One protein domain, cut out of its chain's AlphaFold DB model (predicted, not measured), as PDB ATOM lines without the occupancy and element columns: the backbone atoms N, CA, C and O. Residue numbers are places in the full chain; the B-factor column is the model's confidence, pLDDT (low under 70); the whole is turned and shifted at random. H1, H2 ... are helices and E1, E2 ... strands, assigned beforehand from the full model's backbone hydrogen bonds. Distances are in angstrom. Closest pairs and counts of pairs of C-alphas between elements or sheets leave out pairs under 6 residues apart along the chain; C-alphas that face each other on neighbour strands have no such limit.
ATOM      1  N   GLY A   5      44.469   9.665   0.136       69.88
ATOM      2  CA  GLY A   5      43.439   9.084  -0.725       69.88
ATOM      3  C   GLY A   5      42.045   9.574  -0.342       69.88
ATOM      4  O   GLY A   5      41.667   9.512   0.824       69.88
ATOM      5  N   VAL A   6      41.270  10.036  -1.317       73.81
ATOM      6  CA  VAL A   6      39.884  10.496  -1.156       73.81
ATOM      7  C   VAL A   6      38.999   9.850  -2.219       73.81
ATOM      8  O   VAL A   6      39.495   9.396  -3.253       73.81
ATOM      9  N   SER A   7      37.691   9.783  -1.972       74.25
ATOM     10  CA  SER A   7      36.736   9.342  -2.992       74.25
ATOM     11  C   SER A   7      36.033  10.541  -3.613       74.25
ATOM     12  O   SER A   7      35.649  11.478  -2.914       74.25
ATOM     13  N   SER A   8      35.839  10.500  -4.928       71.44
ATOM     14  CA  SER A   8      35.002  11.450  -5.665       71.44
ATOM     15  C   SER A   8      33.559  10.966  -5.845       71.44
ATOM     16  O   SER A   8      32.787  11.626  -6.548       71.44
ATOM     17  N   GLN A   9      33.214   9.800  -5.285       74.56
ATOM     18  CA  GLN A   9      31.861   9.250  -5.339       74.56
ATOM     19  C   GLN A   9      30.871  10.172  -4.618       74.56
ATOM     20  O   GLN A   9      31.219  10.868  -3.664       74.56
ATOM     21  N   GLN A  10      29.621  10.185  -5.085       62.03
ATOM     22  CA  GLN A  10      28.563  10.918  -4.401       62.03
ATOM     23  C   GLN A  10      28.212  10.202  -3.102       62.03
ATOM     24  O   GLN A  10      27.762   9.058  -3.102       62.03
ATOM     25  N   TYR A  11      28.406  10.897  -1.989       59.94
ATOM     26  CA  TYR A  11      28.000  10.398  -0.690       59.94
ATOM     27  C   TYR A  11      26.550  10.782  -0.402       59.94
ATOM     28  O   TYR A  11      26.155  11.932  -0.590       59.94
ATOM     29  N   SER A  12      25.767   9.835   0.121       48.31
ATOM     30  CA  SER A  12      24.396  10.092   0.591       48.31
ATOM     31  C   SER A  12      24.349  11.044   1.793       48.31
ATOM     32  O   SER A  12      23.323  11.668   2.053       48.31
ATOM     33  N   LYS A  13      25.463  11.168   2.525       50.97
ATOM     34  CA  LYS A  13      25.695  12.132   3.606       50.97
ATOM     35  C   LYS A  13      27.125  12.653   3.510       50.97
ATOM     36  O   LYS A  13      28.034  11.874   3.247       50.97
ATOM     37  N   GLN A  14      27.335  13.941   3.759       55.91
ATOM     38  CA  GLN A  14      28.684  14.514   3.774       55.91
ATOM     39  C   GLN A  14      29.534  13.928   4.905       55.91
ATOM     40  O   GLN A  14      29.032  13.652   5.997       55.91
ATOM     41  N   ILE A  15      30.825  13.747   4.629       60.31
ATOM     42  CA  ILE A  15      31.802  13.118   5.524       60.31
ATOM     43  C   ILE A  15      32.801  14.173   6.009       60.31
ATOM     44  O   ILE A  15      33.056  15.164   5.331       60.31
ATOM     45  N   LEU A  16      33.394  13.986   7.185       53.53
ATOM     46  CA  LEU A  16      34.430  14.897   7.663       53.53
ATOM     47  C   LEU A  16      35.701  14.799   6.835       53.53
ATOM     48  O   LEU A  16      36.195  13.707   6.551       53.53
ATOM     49  N   ALA A  17      36.230  15.957   6.454       50.97
ATOM     50  CA  ALA A  17      37.460  16.010   5.691       50.97
ATOM     51  C   ALA A  17      38.674  15.598   6.546       50.97
ATOM     52  O   ALA A  17      38.715  15.872   7.752       50.97
ATOM     53  N   PRO A  18      39.714  15.031   5.922       50.50
ATOM     54  CA  PRO A  18      40.998  14.795   6.567       50.50
ATOM     55  C   PRO A  18      41.683  16.119   6.950       50.50
ATOM     56  O   PRO A  18      41.490  17.139   6.293       50.50
ATOM     57  N   GLY A  19      42.514  16.103   7.998       47.56
ATOM     58  CA  GLY A  19      43.282  17.278   8.446       47.56
ATOM     59  C   GLY A  19      42.646  18.097   9.577       47.56
ATOM     60  O   GLY A  19      43.359  18.834  10.248       47.56
ATOM     61  N   THR A  20      41.363  17.884   9.889       46.19
ATOM     62  CA  THR A  20      40.717  18.401  11.120       46.19
ATOM     63  C   THR A  20      41.274  17.765  12.392       46.19
ATOM     64  O   THR A  20      41.225  18.352  13.468       46.19
ATOM     65  N   ARG A  21      41.842  16.560  12.276       40.81
ATOM     66  CA  ARG A  21      42.552  15.863  13.349       40.81
ATOM     67  C   ARG A  21      43.965  15.572  12.871       40.81
ATOM     68  O   ARG A  21      44.151  14.726  11.999       40.81
ATOM     69  N   ILE A  22      44.959  16.255  13.440       33.38
ATOM     70  CA  ILE A  22      46.370  15.904  13.243       33.38
ATOM     71  C   ILE A  22      46.626  14.600  14.007       33.38
ATOM     72  O   ILE A  22      47.175  14.594  15.107       33.38
ATOM     73  N   PHE A  23      46.207  13.467  13.449       28.66
ATOM     74  CA  PHE A  23      46.797  12.198  13.838       28.66
ATOM     75  C   PHE A  23      48.164  12.133  13.169       28.66
ATOM     76  O   PHE A  23      48.267  12.036  11.949       28.66
ATOM     77  N   ARG A  24      49.233  12.196  13.969       28.16
ATOM     78  CA  ARG A  24      50.555  11.767  13.508       28.16
ATOM     79  C   ARG A  24      50.512  10.248  13.328       28.16
ATOM     80  O   ARG A  24      50.918   9.509  14.216       28.16
ATOM     81  N   SER A  25      49.981   9.767  12.207       28.67
ATOM     82  CA  SER A  25      50.203   8.387  11.786       28.67
ATOM     83  C   SER A  25      51.588   8.318  11.147       28.67
ATOM     84  O   SER A  25      51.784   8.749  10.011       28.67
ATOM     85  N   PHE A  26      52.567   7.804  11.889       26.19
ATOM     86  CA  PHE A  26      53.798   7.303  11.286       26.19
ATOM     87  C   PHE A  26      53.446   6.001  10.563       26.19
ATOM     88  O   PHE A  26      53.307   4.960  11.195       26.19
ATOM     89  N   GLY A  27      53.216   6.067   9.255       27.94
ATOM     90  CA  GLY A  27      52.927   4.878   8.459       27.94
ATOM     91  C   GLY A  27      52.216   5.212   7.159       27.94
ATOM     92  O   GLY A  27      51.302   6.031   7.139       27.94
ATOM     93  N   GLU A  28      52.683   4.590   6.081       32.19
ATOM     94  CA  GLU A  28      52.199   4.715   4.708       32.19
ATOM     95  C   GLU A  28      50.666   4.686   4.635       32.19
ATOM     96  O   GLU A  28      50.034   3.639   4.783       32.19
ATOM     97  N   SER A  29      50.047   5.840   4.376       39.03
ATOM     98  CA  SER A  29      48.626   5.927   4.062       39.03
ATOM     99  C   SER A  29      48.393   5.333   2.675       39.03
ATOM    100  O   SER A  29      48.339   6.048   1.674       39.03
ATOM    101  N   ARG A  30      48.283   4.001   2.595       40.06
ATOM    102  CA  ARG A  30      47.709   3.361   1.411       40.06
ATOM    103  C   ARG A  30      46.258   3.846   1.292       40.06
ATOM    104  O   ARG A  30      45.527   3.747   2.280       40.06
ATOM    105  N   PRO A  31      45.837   4.391   0.137       42.97
ATOM    106  CA  PRO A  31      44.428   4.690  -0.094       42.97
ATOM    107  C   PRO A  31      43.604   3.421   0.169       42.97
ATOM    108  O   PRO A  31      44.017   2.327  -0.227       42.97
ATOM    109  N   SER A  32      42.473   3.542   0.871       50.31
ATOM    110  CA  SER A  32      41.543   2.417   0.997       50.31
ATOM    111  C   SER A  32      41.055   2.008  -0.400       50.31
ATOM    112  O   SER A  32      41.159   2.784  -1.352       50.31
ATOM    113  N   LYS A  33      40.506   0.793  -0.541       50.56
ATOM    114  CA  LYS A  33      39.996   0.281  -1.830       50.56
ATOM    115  C   LYS A  33      38.933   1.189  -2.487       50.56
ATOM    116  O   LYS A  33      38.712   1.058  -3.683       50.56
ATOM    117  N   ASP A  34      38.354   2.131  -1.737       59.28
ATOM    118  CA  ASP A  34      37.281   3.032  -2.182       59.28
ATOM    119  C   ASP A  34      37.769   4.446  -2.574       59.28
ATOM    120  O   ASP A  34      36.973   5.301  -2.979       59.28
ATOM    121  N   CYS A  35      39.072   4.731  -2.447       65.31
ATOM    122  CA  CYS A  35      39.662   6.021  -2.812       65.31
ATOM    123  C   CYS A  35      40.116   6.019  -4.280       65.31
ATOM    124  O   CYS A  35      41.096   5.364  -4.633       65.31
ATOM    125  N   ASN A  36      39.443   6.795  -5.130       77.75
ATOM    126  CA  ASN A  36      39.747   6.913  -6.562       77.75
ATOM    127  C   ASN A  36      40.536   8.187  -6.930       77.75
ATOM    128  O   ASN A  36      40.920   8.359  -8.085       77.75
ATOM    129  N   LEU A  37      40.787   9.077  -5.967       83.12
ATOM    130  CA  LEU A  37      41.541  10.313  -6.152       83.12
ATOM    131  C   LEU A  37      42.591  10.452  -5.044       83.12
ATOM    132  O   LEU A  37      42.350  10.112  -3.891       83.12
ATOM    133  N   VAL A  38      43.769  10.975  -5.381       84.81
ATOM    134  CA  VAL A  38      44.837  11.238  -4.405       84.81
ATOM    135  C   VAL A  38      45.112  12.732  -4.355       84.81
ATOM    136  O   VAL A  38      45.488  13.313  -5.373       84.81
ATOM    137  N   ILE A  39      44.959  13.331  -3.177       87.50
ATOM    138  CA  ILE A  39      45.304  14.726  -2.888       87.50
ATOM    139  C   ILE A  39      46.763  14.786  -2.438       87.50
ATOM    140  O   ILE A  39      47.203  13.977  -1.620       87.50
ATOM    141  N   ASP A  40      47.524  15.725  -2.998       86.56
ATOM    142  CA  ASP A  40      48.967  15.809  -2.767       86.56
ATOM    143  C   ASP A  40      49.298  16.611  -1.505       86.56
ATOM    144  O   ASP A  40      50.208  16.231  -0.766       86.56
ATOM    145  N   VAL A  41      48.546  17.687  -1.236       85.44
ATOM    146  CA  VAL A  41      48.688  18.494  -0.016       85.44
ATOM    147  C   VAL A  41      47.315  18.880   0.527       85.44
ATOM    148  O   VAL A  41      46.460  19.381  -0.200       85.44
ATOM    149  N   ILE A  42      47.127  18.676   1.829       81.38
ATOM    150  CA  ILE A  42      45.993  19.190   2.598       81.38
ATOM    151  C   ILE A  42      46.538  20.282   3.522       81.38
ATOM    152  O   ILE A  42      47.416  20.007   4.341       81.38
ATOM    153  N   ALA A  43      46.052  21.512   3.363       78.56
ATOM    154  CA  ALA A  43      46.535  22.699   4.067       78.56
ATOM    155  C   ALA A  43      45.410  23.401   4.844       78.56
ATOM    156  O   ALA A  43      44.242  23.018   4.747       78.56
ATOM    157  N   ASP A  44      45.773  24.410   5.640       73.88
ATOM    158  CA  ASP A  44      44.842  25.305   6.349       73.88
ATOM    159  C   ASP A  44      43.840  24.568   7.254       73.88
ATOM    160  O   ASP A  44      42.635  24.812   7.234       73.88
ATOM    161  N   GLY A  45      44.329  23.583   8.016       70.94
ATOM    162  CA  GLY A  45      43.473  22.750   8.873       70.94
ATOM    163  C   GLY A  45      42.511  21.845   8.092       70.94
ATOM    164  O   GLY A  45      41.502  21.396   8.629       70.94
ATOM    165  N   GLY A  46      42.820  21.593   6.820       76.88
ATOM    166  CA  GLY A  46      42.040  20.772   5.904       76.88
ATOM    167  C   GLY A  46      41.224  21.561   4.883       76.88
ATOM    168  O   GLY A  46      40.675  20.955   3.962       76.88
ATOM    169  N   GLN A  47      41.124  22.884   5.029       80.75
ATOM    170  CA  GLN A  47      40.232  23.716   4.220       80.75
ATOM    171  C   GLN A  47      40.699  23.900   2.777       80.75
ATOM    172  O   GLN A  47      39.870  24.174   1.913       80.75
ATOM    173  N   SER A  48      41.988  23.709   2.499       88.00
ATOM    174  CA  SER A  48      42.557  23.850   1.157       88.00
ATOM    175  C   SER A  48      43.136  22.520   0.687       88.00
ATOM    176  O   SER A  48      43.994  21.933   1.352       88.00
ATOM    177  N   TRP A  49      42.659  22.026  -0.456       91.00
ATOM    178  CA  TRP A  49      43.079  20.748  -1.036       91.00
ATOM    179  C   TRP A  49      43.827  20.987  -2.334       91.00
ATOM    180  O   TRP A  49      43.255  21.475  -3.302       91.00
ATOM    181  N   TRP A  50      45.095  20.595  -2.370       91.38
ATOM    182  CA  TRP A  50      45.976  20.845  -3.499       91.38
ATOM    183  C   TRP A  50      46.294  19.542  -4.223       91.38
ATOM    184  O   TRP A  50      46.872  18.606  -3.657       91.38
ATOM    185  N   LYS A  51      45.930  19.498  -5.502       93.50
ATOM    186  CA  LYS A  51      46.298  18.449  -6.445       93.50
ATOM    187  C   LYS A  51      47.380  18.976  -7.373       93.50
ATOM    188  O   LYS A  51      47.170  19.976  -8.050       93.50
ATOM    189  N   VAL A  52      48.516  18.290  -7.444       92.00
ATOM    190  CA  VAL A  52      49.603  18.642  -8.363       92.00
ATOM    191  C   VAL A  52      49.599  17.655  -9.527       92.00
ATOM    192  O   VAL A  52      49.597  16.441  -9.320       92.00
ATOM    193  N   SER A  53      49.600  18.160 -10.759       92.31
ATOM    194  CA  SER A  53      49.715  17.339 -11.968       92.31
ATOM    195  C   SER A  53      50.872  17.819 -12.836       92.31
ATOM    196  O   SER A  53      50.977  18.993 -13.170       92.31
ATOM    197  N   SER A  54      51.754  16.897 -13.218       91.06
ATOM    198  CA  SER A  54      52.934  17.164 -14.051       91.06
ATOM    199  C   SER A  54      52.634  17.211 -15.554       91.06
ATOM    200  O   SER A  54      53.563  17.157 -16.365       91.06
ATOM    201  N   MET A  55      51.354  17.286 -15.932       89.69
ATOM    202  CA  MET A  55      50.933  17.371 -17.325       89.69
ATOM    203  C   MET A  55      51.504  18.620 -18.002       89.69
ATOM    204  O   MET A  55      51.710  19.652 -17.367       89.69
ATOM    205  N   THR A  56      51.790  18.496 -19.294       92.12
ATOM    206  CA  THR A  56      52.358  19.559 -20.128       92.12
ATOM    207  C   THR A  56      51.384  19.924 -21.237       92.12
ATOM    208  O   THR A  56      50.558  19.092 -21.627       92.12
ATOM    209  N   ASN A  57      51.544  21.117 -21.813       91.44
ATOM    210  CA  ASN A  57      50.740  21.567 -22.950       91.44
ATOM    211  C   ASN A  57      50.792  20.553 -24.110       91.44
ATOM    212  O   ASN A  57      49.762  20.120 -24.620       91.44
ATOM    213  N   LYS A  58      51.999  20.073 -24.445       90.56
ATOM    214  CA  LYS A  58      52.219  19.053 -25.488       90.56
ATOM    215  C   LYS A  58      51.497  17.739 -25.198       90.56
ATOM    216  O   LYS A  58      50.929  17.139 -26.105       90.56
ATOM    217  N   ARG A  59      51.535  17.273 -23.943       89.06
ATOM    218  CA  ARG A  59      50.878  16.018 -23.566       89.06
ATOM    219  C   ARG A  59      49.363  16.142 -23.671       89.06
ATOM    220  O   ARG A  59      48.739  15.242 -24.218       89.06
ATOM    221  N   LEU A  60      48.803  17.252 -23.196       89.00
ATOM    222  CA  LEU A  60      47.372  17.510 -23.286       89.00
ATOM    223  C   LEU A  60      46.918  17.623 -24.744       89.00
ATOM    224  O   LEU A  60      45.923  17.013 -25.102       89.00
ATOM    225  N   ALA A  61      47.679  18.315 -25.597       87.56
ATOM    226  CA  ALA A  61      47.393  18.388 -27.028       87.56
ATOM    227  C   ALA A  61      47.398  17.001 -27.695       87.56
ATOM    228  O   ALA A  61      46.530  16.711 -28.513       87.56
ATOM    229  N   PHE A  62      48.333  16.122 -27.318       86.44
ATOM    230  CA  PHE A  62      48.342  14.737 -27.792       86.44
ATOM    231  C   PHE A  62      47.138  13.938 -27.280       86.44
ATOM    232  O   PHE A  62      46.549  13.178 -28.038       86.44
ATOM    233  N   ASP A  63      46.767  14.099 -26.008       82.62
ATOM    234  CA  ASP A  63      45.587  13.436 -25.452       82.62
ATOM    235  C   ASP A  63      44.312  13.929 -26.163       82.62
ATOM    236  O   ASP A  63      43.519  13.101 -26.585       82.62
ATOM    237  N   MET A  64      44.170  15.233 -26.423       80.88
ATOM    238  CA  MET A  64      43.074  15.784 -27.236       80.88
ATOM    239  C   MET A  64      43.061  15.219 -28.656       80.88
ATOM    240  O   MET A  64      42.003  14.873 -29.163       80.88
ATOM    241  N   ALA A  65      44.228  15.115 -29.299       80.19
ATOM    242  CA  ALA A  65      44.331  14.538 -30.631       80.19
ATOM    243  C   ALA A  65      43.936  13.059 -30.631       80.19
ATOM    244  O   ALA A  65      43.273  12.636 -31.564       80.19
ATOM    245  N   ARG A  66      44.307  12.301 -29.587       73.75
ATOM    246  CA  ARG A  66      43.947  10.887 -29.416       73.75
ATOM    247  C   ARG A  66      42.446  10.699 -29.200       73.75
ATOM    248  O   ARG A  66      41.875   9.801 -29.804       73.75
ATOM    249  N   GLU A  67      41.824  11.518 -28.353       65.31
ATOM    250  CA  GLU A  67      40.368  11.464 -28.148       65.31
ATOM    251  C   GLU A  67      39.609  11.960 -29.401       65.31
ATOM    252  O   GLU A  67      38.527  11.468 -29.691       65.31
ATOM    253  N   ALA A  68      40.214  12.840 -30.215       60.84
ATOM    254  CA  ALA A  68      39.695  13.259 -31.522       60.84
ATOM    255  C   ALA A  68      39.891  12.222 -32.656       60.84
ATOM    256  O   ALA A  68      39.543  12.500 -33.804       60.84
ATOM    257  N   VAL A  69      40.401  11.012 -32.381       49.31
ATOM    258  CA  VAL A  69      40.536   9.936 -33.388       49.31
ATOM    259  C   VAL A  69      39.289   9.055 -33.425       49.31
ATOM    260  O   VAL A  69      39.391   7.856 -33.210       49.31
ATOM    261  N   PHE A  70      38.119   9.637 -33.706       39.75
ATOM    262  CA  PHE A  70      37.015   8.910 -34.364       39.75
ATOM    263  C   PHE A  70      35.971   9.788 -35.077       39.75
ATOM    264  O   PHE A  70      35.032   9.237 -35.646       39.75
ATOM    265  N   CYS A  71      36.134  11.114 -35.143       42.28
ATOM    266  CA  CYS A  71      35.185  11.975 -35.853       42.28
ATOM    267  C   CYS A  71      35.914  13.001 -36.721       42.28
ATOM    268  O   CYS A  71      36.450  13.981 -36.206       42.28
ATOM    269  N   VAL A  86      26.935  20.112 -29.663       39.16
ATOM    270  CA  VAL A  86      27.983  19.106 -29.952       39.16
ATOM    271  C   VAL A  86      29.299  19.386 -29.205       39.16
ATOM    272  O   VAL A  86      30.069  18.466 -28.950       39.16
ATOM    273  N   LEU A  87      29.537  20.622 -28.744       41.91
ATOM    274  CA  LEU A  87      30.805  21.010 -28.099       41.91
ATOM    275  C   LEU A  87      30.915  20.657 -26.603       41.91
ATOM    276  O   LEU A  87      32.006  20.733 -26.047       41.91
ATOM    277  N   GLU A  88      29.836  20.243 -25.930       45.84
ATOM    278  CA  GLU A  88      29.906  19.888 -24.499       45.84
ATOM    279  C   GLU A  88      30.216  18.404 -24.225       45.84
ATOM    280  O   GLU A  88      30.588  18.059 -23.099       45.84
ATOM    281  N   ARG A  89      30.081  17.511 -25.222       47.97
ATOM    282  CA  ARG A  89      30.305  16.063 -25.031       47.97
ATOM    283  C   ARG A  89      31.767  15.649 -25.215       47.97
ATOM    284  O   ARG A  89      32.246  14.865 -24.401       47.97
ATOM    285  N   ASP A  90      32.484  16.223 -26.180       55.19
ATOM    286  CA  ASP A  90      33.888  15.857 -26.463       55.19
ATOM    287  C   ASP A  90      34.859  16.275 -25.344       55.19
ATOM    288  O   ASP A  90      35.818  15.571 -25.023       55.19
ATOM    289  N   ASP A  91      34.575  17.383 -24.657       60.31
ATOM    290  CA  ASP A  91      35.394  17.867 -23.542       60.31
ATOM    291  C   ASP A  91      35.289  16.979 -22.285       60.31
ATOM    292  O   ASP A  91      36.142  17.036 -21.392       60.31
ATOM    293  N   ALA A  92      34.246  16.148 -22.175       62.91
ATOM    294  CA  ALA A  92      34.028  15.298 -21.007       62.91
ATOM    295  C   ALA A  92      35.109  14.218 -20.858       62.91
ATOM    296  O   ALA A  92      35.403  13.800 -19.730       62.91
ATOM    297  N   ASP A  93      35.726  13.802 -21.969       77.88
ATOM    298  CA  ASP A  93      36.692  12.711 -21.972       77.88
ATOM    299  C   ASP A  93      38.143  13.126 -21.740       77.88
ATOM    300  O   ASP A  93      38.967  12.287 -21.352       77.88
ATOM    301  N   ILE A  94      38.427  14.427 -21.824       86.56
ATOM    302  CA  ILE A  94      39.756  14.991 -21.609       86.56
ATOM    303  C   ILE A  94      40.236  14.683 -20.175       86.56
ATOM    304  O   ILE A  94      39.588  15.087 -19.199       86.56
ATOM    305  N   PRO A  95      41.410  14.034 -19.995       87.62
ATOM    306  CA  PRO A  95      41.901  13.618 -18.677       87.62
ATOM    307  C   PRO A  95      41.982  14.750 -17.642       87.62
ATOM    308  O   PRO A  95      41.715  14.533 -16.458       87.62
ATOM    309  N   LEU A  96      42.318  15.971 -18.079       90.75
ATOM    310  CA  LEU A  96      42.379  17.142 -17.202       90.75
ATOM    311  C   LEU A  96      41.004  17.529 -16.650       90.75
ATOM    312  O   LEU A  96      40.871  17.811 -15.459       90.75
ATOM    313  N   ILE A  97      39.984  17.510 -17.508       91.56
ATOM    314  CA  ILE A  97      38.608  17.849 -17.146       91.56
ATOM    315  C   ILE A  97      38.043  16.767 -16.225       91.56
ATOM    316  O   ILE A  97      37.452  17.097 -15.196       91.56
ATOM    317  N   LYS A  98      38.302  15.485 -16.515       90.75
ATOM    318  CA  LYS A  98      37.968  14.365 -15.617       90.75
ATOM    319  C   LYS A  98      38.574  14.553 -14.227       90.75
ATOM    320  O   LYS A  98      37.866  14.417 -13.230       90.75
ATOM    321  N   LEU A  99      39.853  14.928 -14.150       91.25
ATOM    322  CA  LEU A  99      40.524  15.212 -12.880       91.25
ATOM    323  C   LEU A  99      39.882  16.398 -12.144       91.25
ATOM    324  O   LEU A  99      39.626  16.294 -10.945       91.25
ATOM    325  N   ALA A 100      39.592  17.500 -12.841       93.62
ATOM    326  CA  ALA A 100      38.947  18.671 -12.248       93.62
ATOM    327  C   ALA A 100      37.538  18.347 -11.723       93.62
ATOM    328  O   ALA A 100      37.205  18.704 -10.593       93.62
ATOM    329  N   ARG A 101      36.729  17.599 -12.490       92.38
ATOM    330  CA  ARG A 101      35.404  17.123 -12.057       92.38
ATOM    331  C   ARG A 101      35.508  16.197 -10.851       92.38
ATOM    332  O   ARG A 101      34.759  16.381  -9.894       92.38
ATOM    333  N   ALA A 102      36.437  15.241 -10.867       90.56
ATOM    334  CA  ALA A 102      36.665  14.336  -9.743       90.56
ATOM    335  C   ALA A 102      37.073  15.105  -8.481       90.56
ATOM    336  O   ALA A 102      36.530  14.845  -7.411       90.56
ATOM    337  N   LEU A 103      37.966  16.093  -8.605       91.44
ATOM    338  CA  LEU A 103      38.397  16.937  -7.493       91.44
ATOM    339  C   LEU A 103      37.247  17.787  -6.937       91.44
ATOM    340  O   LEU A 103      37.008  17.765  -5.732       91.44
ATOM    341  N   ALA A 104      36.495  18.470  -7.803       92.19
ATOM    342  CA  ALA A 104      35.332  19.263  -7.408       92.19
ATOM    343  C   ALA A 104      34.235  18.399  -6.763       92.19
ATOM    344  O   ALA A 104      33.586  18.813  -5.806       92.19
ATOM    345  N   SER A 105      34.026  17.180  -7.266       89.88
ATOM    346  CA  SER A 105      33.054  16.246  -6.696       89.88
ATOM    347  C   SER A 105      33.510  15.688  -5.354       89.88
ATOM    348  O   SER A 105      32.705  15.633  -4.427       89.88
ATOM    349  N   ALA A 106      34.798  15.355  -5.224       87.38
ATOM    350  CA  ALA A 106      35.380  14.913  -3.967       87.38
ATOM    351  C   ALA A 106      35.163  15.971  -2.886       87.38
ATOM    352  O   ALA A 106      34.490  15.679  -1.906       87.38
ATOM    353  N   VAL A 107      35.617  17.217  -3.080       87.75
ATOM    354  CA  VAL A 107      35.502  18.254  -2.035       87.75
ATOM    355  C   VAL A 107      34.060  18.529  -1.602       87.75
ATOM    356  O   VAL A 107      33.835  18.797  -0.429       87.75
ATOM    357  N   ARG A 108      33.063  18.399  -2.493       85.38
ATOM    358  CA  ARG A 108      31.634  18.538  -2.134       85.38
ATOM    359  C   ARG A 108      31.124  17.435  -1.206       85.38
ATOM    360  O   ARG A 108      30.163  17.651  -0.467       85.38
ATOM    361  N   GLY A 109      31.748  16.261  -1.268       78.19
ATOM    362  CA  GLY A 109      31.476  15.132  -0.386       78.19
ATOM    363  C   GLY A 109      32.030  15.312   1.025       78.19
ATOM    364  O   GLY A 109      31.579  14.620   1.941       78.19
ATOM    365  N   TYR A 110      32.962  16.251   1.217       80.69
ATOM    366  CA  TYR A 110      33.612  16.490   2.498       80.69
ATOM    367  C   TYR A 110      33.210  17.826   3.120       80.69
ATOM    368  O   TYR A 110      32.948  18.806   2.427       80.69
ATOM    369  N   ARG A 111      33.204  17.883   4.455       74.44
ATOM    370  CA  ARG A 111      33.024  19.121   5.217       74.44
ATOM    371  C   ARG A 111      34.065  19.285   6.318       74.44
ATOM    372  O   ARG A 111      34.480  18.318   6.951       74.44
ATOM    373  N   ILE A 112      34.448  20.533   6.554       72.88
ATOM    374  CA  ILE A 112      35.235  21.007   7.693       72.88
ATOM    375  C   ILE A 112      34.516  22.219   8.217       72.88
ATOM    376  O   ILE A 112      34.345  23.172   7.460       72.88
ATOM    377  N   ARG A 113      34.108  22.186   9.489       71.38
ATOM    378  CA  ARG A 113      33.436  23.325  10.120       71.38
ATOM    379  C   ARG A 113      32.367  23.916   9.192       71.38
ATOM    380  O   ARG A 113      32.470  25.063   8.772       71.38
ATOM    381  N   THR A 114      31.442  23.047   8.765       70.31
ATOM    382  CA  THR A 114      30.297  23.338   7.869       70.31
ATOM    383  C   THR A 114      30.605  23.811   6.440       70.31
ATOM    384  O   THR A 114      29.675  23.939   5.645       70.31
ATOM    385  N   ARG A 115      31.879  23.934   6.038       75.00
ATOM    386  CA  ARG A 115      32.294  24.277   4.664       75.00
ATOM    387  C   ARG A 115      32.915  23.106   3.914       75.00
ATOM    388  O   ARG A 115      33.556  22.244   4.507       75.00
ATOM    389  N   CYS A 116      32.745  23.092   2.596       83.69
ATOM    390  CA  CYS A 116      33.493  22.191   1.721       83.69
ATOM    391  C   CYS A 116      34.918  22.737   1.526       83.69
ATOM    392  O   CYS A 116      35.071  23.955   1.400       83.69
ATOM    393  N   PRO A 117      35.953  21.882   1.469       88.38
ATOM    394  CA  PRO A 117      37.301  22.333   1.152       88.38
ATOM    395  C   PRO A 117      37.378  23.027  -0.212       88.38
ATOM    396  O   PRO A 117      36.666  22.670  -1.151       88.38
ATOM    397  N   THR A 118      38.288  23.988  -0.336       92.31
ATOM    398  CA  THR A 118      38.573  24.682  -1.591       92.31
ATOM    399  C   THR A 118      39.548  23.851  -2.431       92.31
ATOM    400  O   THR A 118      40.663  23.576  -1.970       92.31
ATOM    401  N   PRO A 119      39.169  23.435  -3.654       94.94
ATOM    402  CA  PRO A 119      40.025  22.634  -4.518       94.94
ATOM    403  C   PRO A 119      40.993  23.504  -5.333       94.94
ATOM    404  O   PRO A 119      40.579  24.418  -6.048       94.94
ATOM    405  N   TYR A 120      42.278  23.160  -5.290       95.62
ATOM    406  CA  TYR A 120      43.345  23.757  -6.089       95.62
ATOM    407  C   TYR A 120      43.998  22.703  -6.983       95.62
ATOM    408  O   TYR A 120      44.392  21.631  -6.519       95.62
ATOM    409  N   LEU A 121      44.154  23.022  -8.264       95.88
ATOM    410  CA  LEU A 121      44.842  22.211  -9.258       95.88
ATOM    411  C   LEU A 121      46.085  22.955  -9.752       95.88
ATOM    412  O   LEU A 121      45.989  23.965 -10.444       95.88
ATOM    413  N   VAL A 122      47.253  22.440  -9.383       95.00
ATOM    414  CA  VAL A 122      48.559  23.030  -9.682       95.00
ATOM    415  C   VAL A 122      49.199  22.294 -10.855       95.00
ATOM    416  O   VAL A 122      49.427  21.083 -10.797       95.00
ATOM    417  N   LEU A 123      49.503  23.040 -11.914       95.00
ATOM    418  CA  LEU A 123      49.963  22.564 -13.218       95.00
ATOM    419  C   LEU A 123      51.308  23.236 -13.546       95.00
ATOM    420  O   LEU A 123      51.385  24.095 -14.423       95.00
ATOM    421  N   PRO A 124      52.400  22.877 -12.840       92.44
ATOM    422  CA  PRO A 124      53.659  23.622 -12.879       92.44
ATOM    423  C   PRO A 124      54.362  23.598 -14.241       92.44
ATOM    424  O   PRO A 124      55.257  24.401 -14.475       92.44
ATOM    425  N   ARG A 125      53.998  22.663 -15.127       93.06
ATOM    426  CA  ARG A 125      54.590  22.511 -16.465       93.06
ATOM    427  C   ARG A 125      53.662  22.953 -17.595       93.06
ATOM    428  O   ARG A 125      53.980  22.703 -18.757       93.06
ATOM    429  N   MET A 126      52.521  23.549 -17.260       92.12
ATOM    430  CA  MET A 126      51.632  24.152 -18.244       92.12
ATOM    431  C   MET A 126      51.747  25.662 -18.201       92.12
ATOM    432  O   MET A 126      51.872  26.243 -17.125       92.12
ATOM    433  N   ILE A 127      51.730  26.274 -19.377       92.06
ATOM    434  CA  ILE A 127      51.888  27.713 -19.558       92.06
ATOM    435  C   ILE A 127      50.620  28.232 -20.224       92.06
ATOM    436  O   ILE A 127      50.274  27.789 -21.320       92.06
ATOM    437  N   GLU A 128      49.922  29.141 -19.543       90.69
ATOM    438  CA  GLU A 128      48.752  29.826 -20.104       90.69
ATOM    439  C   GLU A 128      49.168  30.777 -21.230       90.69
ATOM    440  O   GLU A 128      50.190  31.458 -21.122       90.69
ATOM    441  N   GLY A 129      48.365  30.832 -22.293       89.62
ATOM    442  CA  GLY A 129      48.587  31.695 -23.454       89.62
ATOM    443  C   GLY A 129      49.465  31.088 -24.553       89.62
ATOM    444  O   GLY A 129      49.637  31.708 -25.599       89.62
ATOM    445  N   GLU A 130      50.017  29.885 -24.360       88.69
ATOM    446  CA  GLU A 130      50.797  29.195 -25.402       88.69
ATOM    447  C   GLU A 130      49.890  28.568 -26.477       88.69
ATOM    448  O   GLU A 130      50.278  28.482 -27.641       88.69
ATOM    449  N   HIS A 131      48.682  28.119 -26.109       87.38
ATOM    450  CA  HIS A 131      47.773  27.441 -27.033       87.38
ATOM    451  C   HIS A 131      46.291  27.721 -26.707       87.38
ATOM    452  O   HIS A 131      45.786  27.199 -25.706       87.38
ATOM    453  N   PRO A 132      45.528  28.399 -27.593       88.56
ATOM    454  CA  PRO A 132      44.156  28.839 -27.305       88.56
ATOM    455  C   PRO A 132      43.201  27.719 -26.871       88.56
ATOM    456  O   PRO A 132      42.403  27.892 -25.954       88.56
ATOM    457  N   LYS A 133      43.298  26.532 -27.491       85.94
ATOM    458  CA  LYS A 133      42.458  25.384 -27.095       85.94
ATOM    459  C   LYS A 133      42.804  24.829 -25.706       85.94
ATOM    460  O   LYS A 133      41.926  24.321 -25.021       85.94
ATOM    461  N   ILE A 134      44.065  24.925 -25.275       89.44
ATOM    462  CA  ILE A 134      44.477  24.485 -23.934       89.44
ATOM    463  C   ILE A 134      43.962  25.485 -22.902       89.44
ATOM    464  O   ILE A 134      43.407  25.077 -21.885       89.44
ATOM    465  N   ASP A 135      44.047  26.779 -23.204       91.50
ATOM    466  CA  ASP A 135      43.490  27.829 -22.351       91.50
ATOM    467  C   ASP A 135      41.969  27.676 -22.184       91.50
ATOM    468  O   ASP A 135      41.443  27.847 -21.082       91.50
ATOM    469  N   ALA A 136      41.254  27.257 -23.236       90.56
ATOM    470  CA  ALA A 136      39.833  26.913 -23.146       90.56
ATOM    471  C   ALA A 136      39.573  25.770 -22.143       90.56
ATOM    472  O   ALA A 136      38.683  25.892 -21.299       90.56
ATOM    473  N   ILE A 137      40.390  24.710 -22.152       91.56
ATOM    474  CA  ILE A 137      40.295  23.595 -21.192       91.56
ATOM    475  C   ILE A 137      40.588  24.058 -19.761       91.56
ATOM    476  O   ILE A 137      39.879  23.673 -18.825       91.56
ATOM    477  N   LEU A 138      41.613  24.894 -19.570       93.56
ATOM    478  CA  LEU A 138      41.944  25.469 -18.262       93.56
ATOM    479  C   LEU A 138      40.775  26.302 -17.723       93.56
ATOM    480  O   LEU A 138      40.390  26.159 -16.560       93.56
ATOM    481  N   ASN A 139      40.147  27.104 -18.583       93.69
ATOM    482  CA  ASN A 139      38.963  27.883 -18.237       93.69
ATOM    483  C   ASN A 139      37.741  27.000 -17.953       93.69
ATOM    484  O   ASN A 139      36.988  27.290 -17.023       93.69
ATOM    485  N   THR A 140      37.571  25.883 -18.660       93.06
ATOM    486  CA  THR A 140      36.546  24.882 -18.333       93.06
ATOM    487  C   THR A 140      36.789  24.262 -16.951       93.06
ATOM    488  O   THR A 140      35.853  24.154 -16.159       93.06
ATOM    489  N   CYS A 141      38.037  23.947 -16.588       93.88
ATOM    490  CA  CYS A 141      38.381  23.476 -15.239       93.88
ATOM    491  C   CYS A 141      38.048  24.515 -14.153       93.88
ATOM    492  O   CYS A 141      37.526  24.154 -13.097       93.88
ATOM    493  N   ARG A 142      38.281  25.804 -14.429       95.31
ATOM    494  CA  ARG A 142      37.879  26.909 -13.540       95.31
ATOM    495  C   ARG A 142      36.364  27.011 -13.400       95.31
ATOM    496  O   ARG A 142      35.866  27.118 -12.285       95.31
ATOM    497  N   ARG A 143      35.625  26.888 -14.508       94.50
ATOM    498  CA  ARG A 143      34.151  26.904 -14.535       94.50
ATOM    499  C   ARG A 143      33.533  25.756 -13.729       94.50
ATOM    500  O   ARG A 143      32.477  25.931 -13.135       94.50
ATOM    501  N   ILE A 144      34.209  24.607 -13.651       93.69
ATOM    502  CA  ILE A 144      33.820  23.466 -12.797       93.69
ATOM    503  C   ILE A 144      33.930  23.795 -11.289       93.69
ATOM    504  O   ILE A 144      33.350  23.086 -10.461       93.69
ATOM    505  N   GLY A 145      34.632  24.872 -10.925       92.75
ATOM    506  CA  GLY A 145      34.813  25.327  -9.545       92.75
ATOM    507  C   GLY A 145      36.158  24.931  -8.933       92.75
ATOM    508  O   GLY A 145      36.254  24.823  -7.713       92.75
ATOM    509  N   VAL A 146      37.183  24.679  -9.757       95.12
ATOM    510  CA  VAL A 146      38.551  24.384  -9.302       95.12
ATOM    511  C   VAL A 146      39.467  25.578  -9.542       95.12
ATOM    512  O   VAL A 146      39.515  26.122 -10.642       95.12
ATOM    513  N   ASN A 147      40.257  25.955  -8.537       95.94
ATOM    514  CA  ASN A 147      41.276  26.990  -8.693       95.94
ATOM    515  C   ASN A 147      42.485  26.423  -9.440       95.94
ATOM    516  O   ASN A 147      43.185  25.555  -8.920       95.94
ATOM    517  N   VAL A 148      42.738  26.902 -10.656       95.56
ATOM    518  CA  VAL A 148      43.817  26.397 -11.516       95.56
ATOM    519  C   VAL A 148      45.017  27.340 -11.493       95.56
ATOM    520  O   VAL A 148      44.875  28.511 -11.847       95.56
ATOM    521  N   LEU A 149      46.187  26.810 -11.127       94.44
ATOM    522  CA  LEU A 149      47.468  27.525 -11.100       94.44
ATOM    523  C   LEU A 149      48.446  26.903 -12.098       94.44
ATOM    524  O   LEU A 149      48.724  25.706 -12.022       94.44
ATOM    525  N   CYS A 150      48.988  27.712 -13.003       93.88
ATOM    526  CA  CYS A 150      49.880  27.280 -14.081       93.88
ATOM    527  C   CYS A 150      51.317  27.766 -13.855       93.88
ATOM    528  O   CYS A 150      51.562  28.688 -13.085       93.88
ATOM    529  N   GLY A 151      52.292  27.146 -14.518       89.62
ATOM    530  CA  GLY A 151      53.721  27.393 -14.296       89.62
ATOM    531  C   GLY A 151      54.142  28.861 -14.414       89.62
ATOM    532  O   GLY A 151      54.988  29.310 -13.650       89.62
TER     533      GLY A 151
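This is residues 5 to 71 and 86 to 151 of the 417 residues of the protein "DUF1308 domain-containing protein" of Monosporascus sp. MG133 (UniProt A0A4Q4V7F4). A twisted four-stranded sheet has two helices, H3 and H4, side by side over one face; H1 and H2 lie at one end of the domain, and a long loop at the other sticks out with residues 23 to 28. The printed part has 133 residues, in the order E1 E2 E3 H1 H2 H3 E4 H4 E5, under half of them in named elements; the class is mixed. The mixed sheet runs E2 E3 E4 E5. The whole is compact, radius of gyration of the C-alphas 16.0 A, and only just elongated, spanning 48 by 32 by 26 A.

After residues 5 to 36, with no named element, find C-alpha 37 at (41.541, 10.313, -6.152), where E1, residues 37 to 39, begins. E2 is 41 to 43, E3 48 to 52, H1 57 to 67 (15.4 A), H2 90 to 93, H3 95 to 109 (21.1 A), E4 118 to 123 (16.4 A), H4 132 to 143 (16.3 A). E5, 147 to 150, ends at C-alpha 150, (49.880, 27.280, -14.081).

Look at hairpin E2 and E3, antiparallel, N 50 to O 41 2.8 A. E4 is parallel to E3, N 51 to O 120 2.8 A, and to E5, N 121 to O 147 2.8 A. E4, H4, E5 form a strand-helix-strand unit, parallel neighbour strands with a helix between, its crossover right-handed. Two layers result: H3, height over the sheet 9.9 A, and H4, 10.1 A, are on the same face. They touch, C-alphas of Ala 100 and Cys 141 closest at 5.7 A, at a shallow tilt of 9 degrees, the same way. H1 only just touches H4, with 3 pairs of C-alphas within 8 A, Asn 57 and Ile 134 closest at 7.0 A. H2 is close but not clearly touching H3, C-alphas of Ala 92 and Lys 98 closest at 6.7 A. In H1, H3 and H4 every O i to N i+4 pair is within hydrogen-bond range; H2 is too short for one.

The C-alphas farthest apart, Arg 24 and Cys 71, are 51.7 A apart. Residues 72 to 85 are not printed; C-alphas 71 and 86 are 11.7 A apart across the cut. Of the links printed whole, none is long. Model confidence is under 70 at residues 5, 10 to 35, 67 to 71 and 86 to 92.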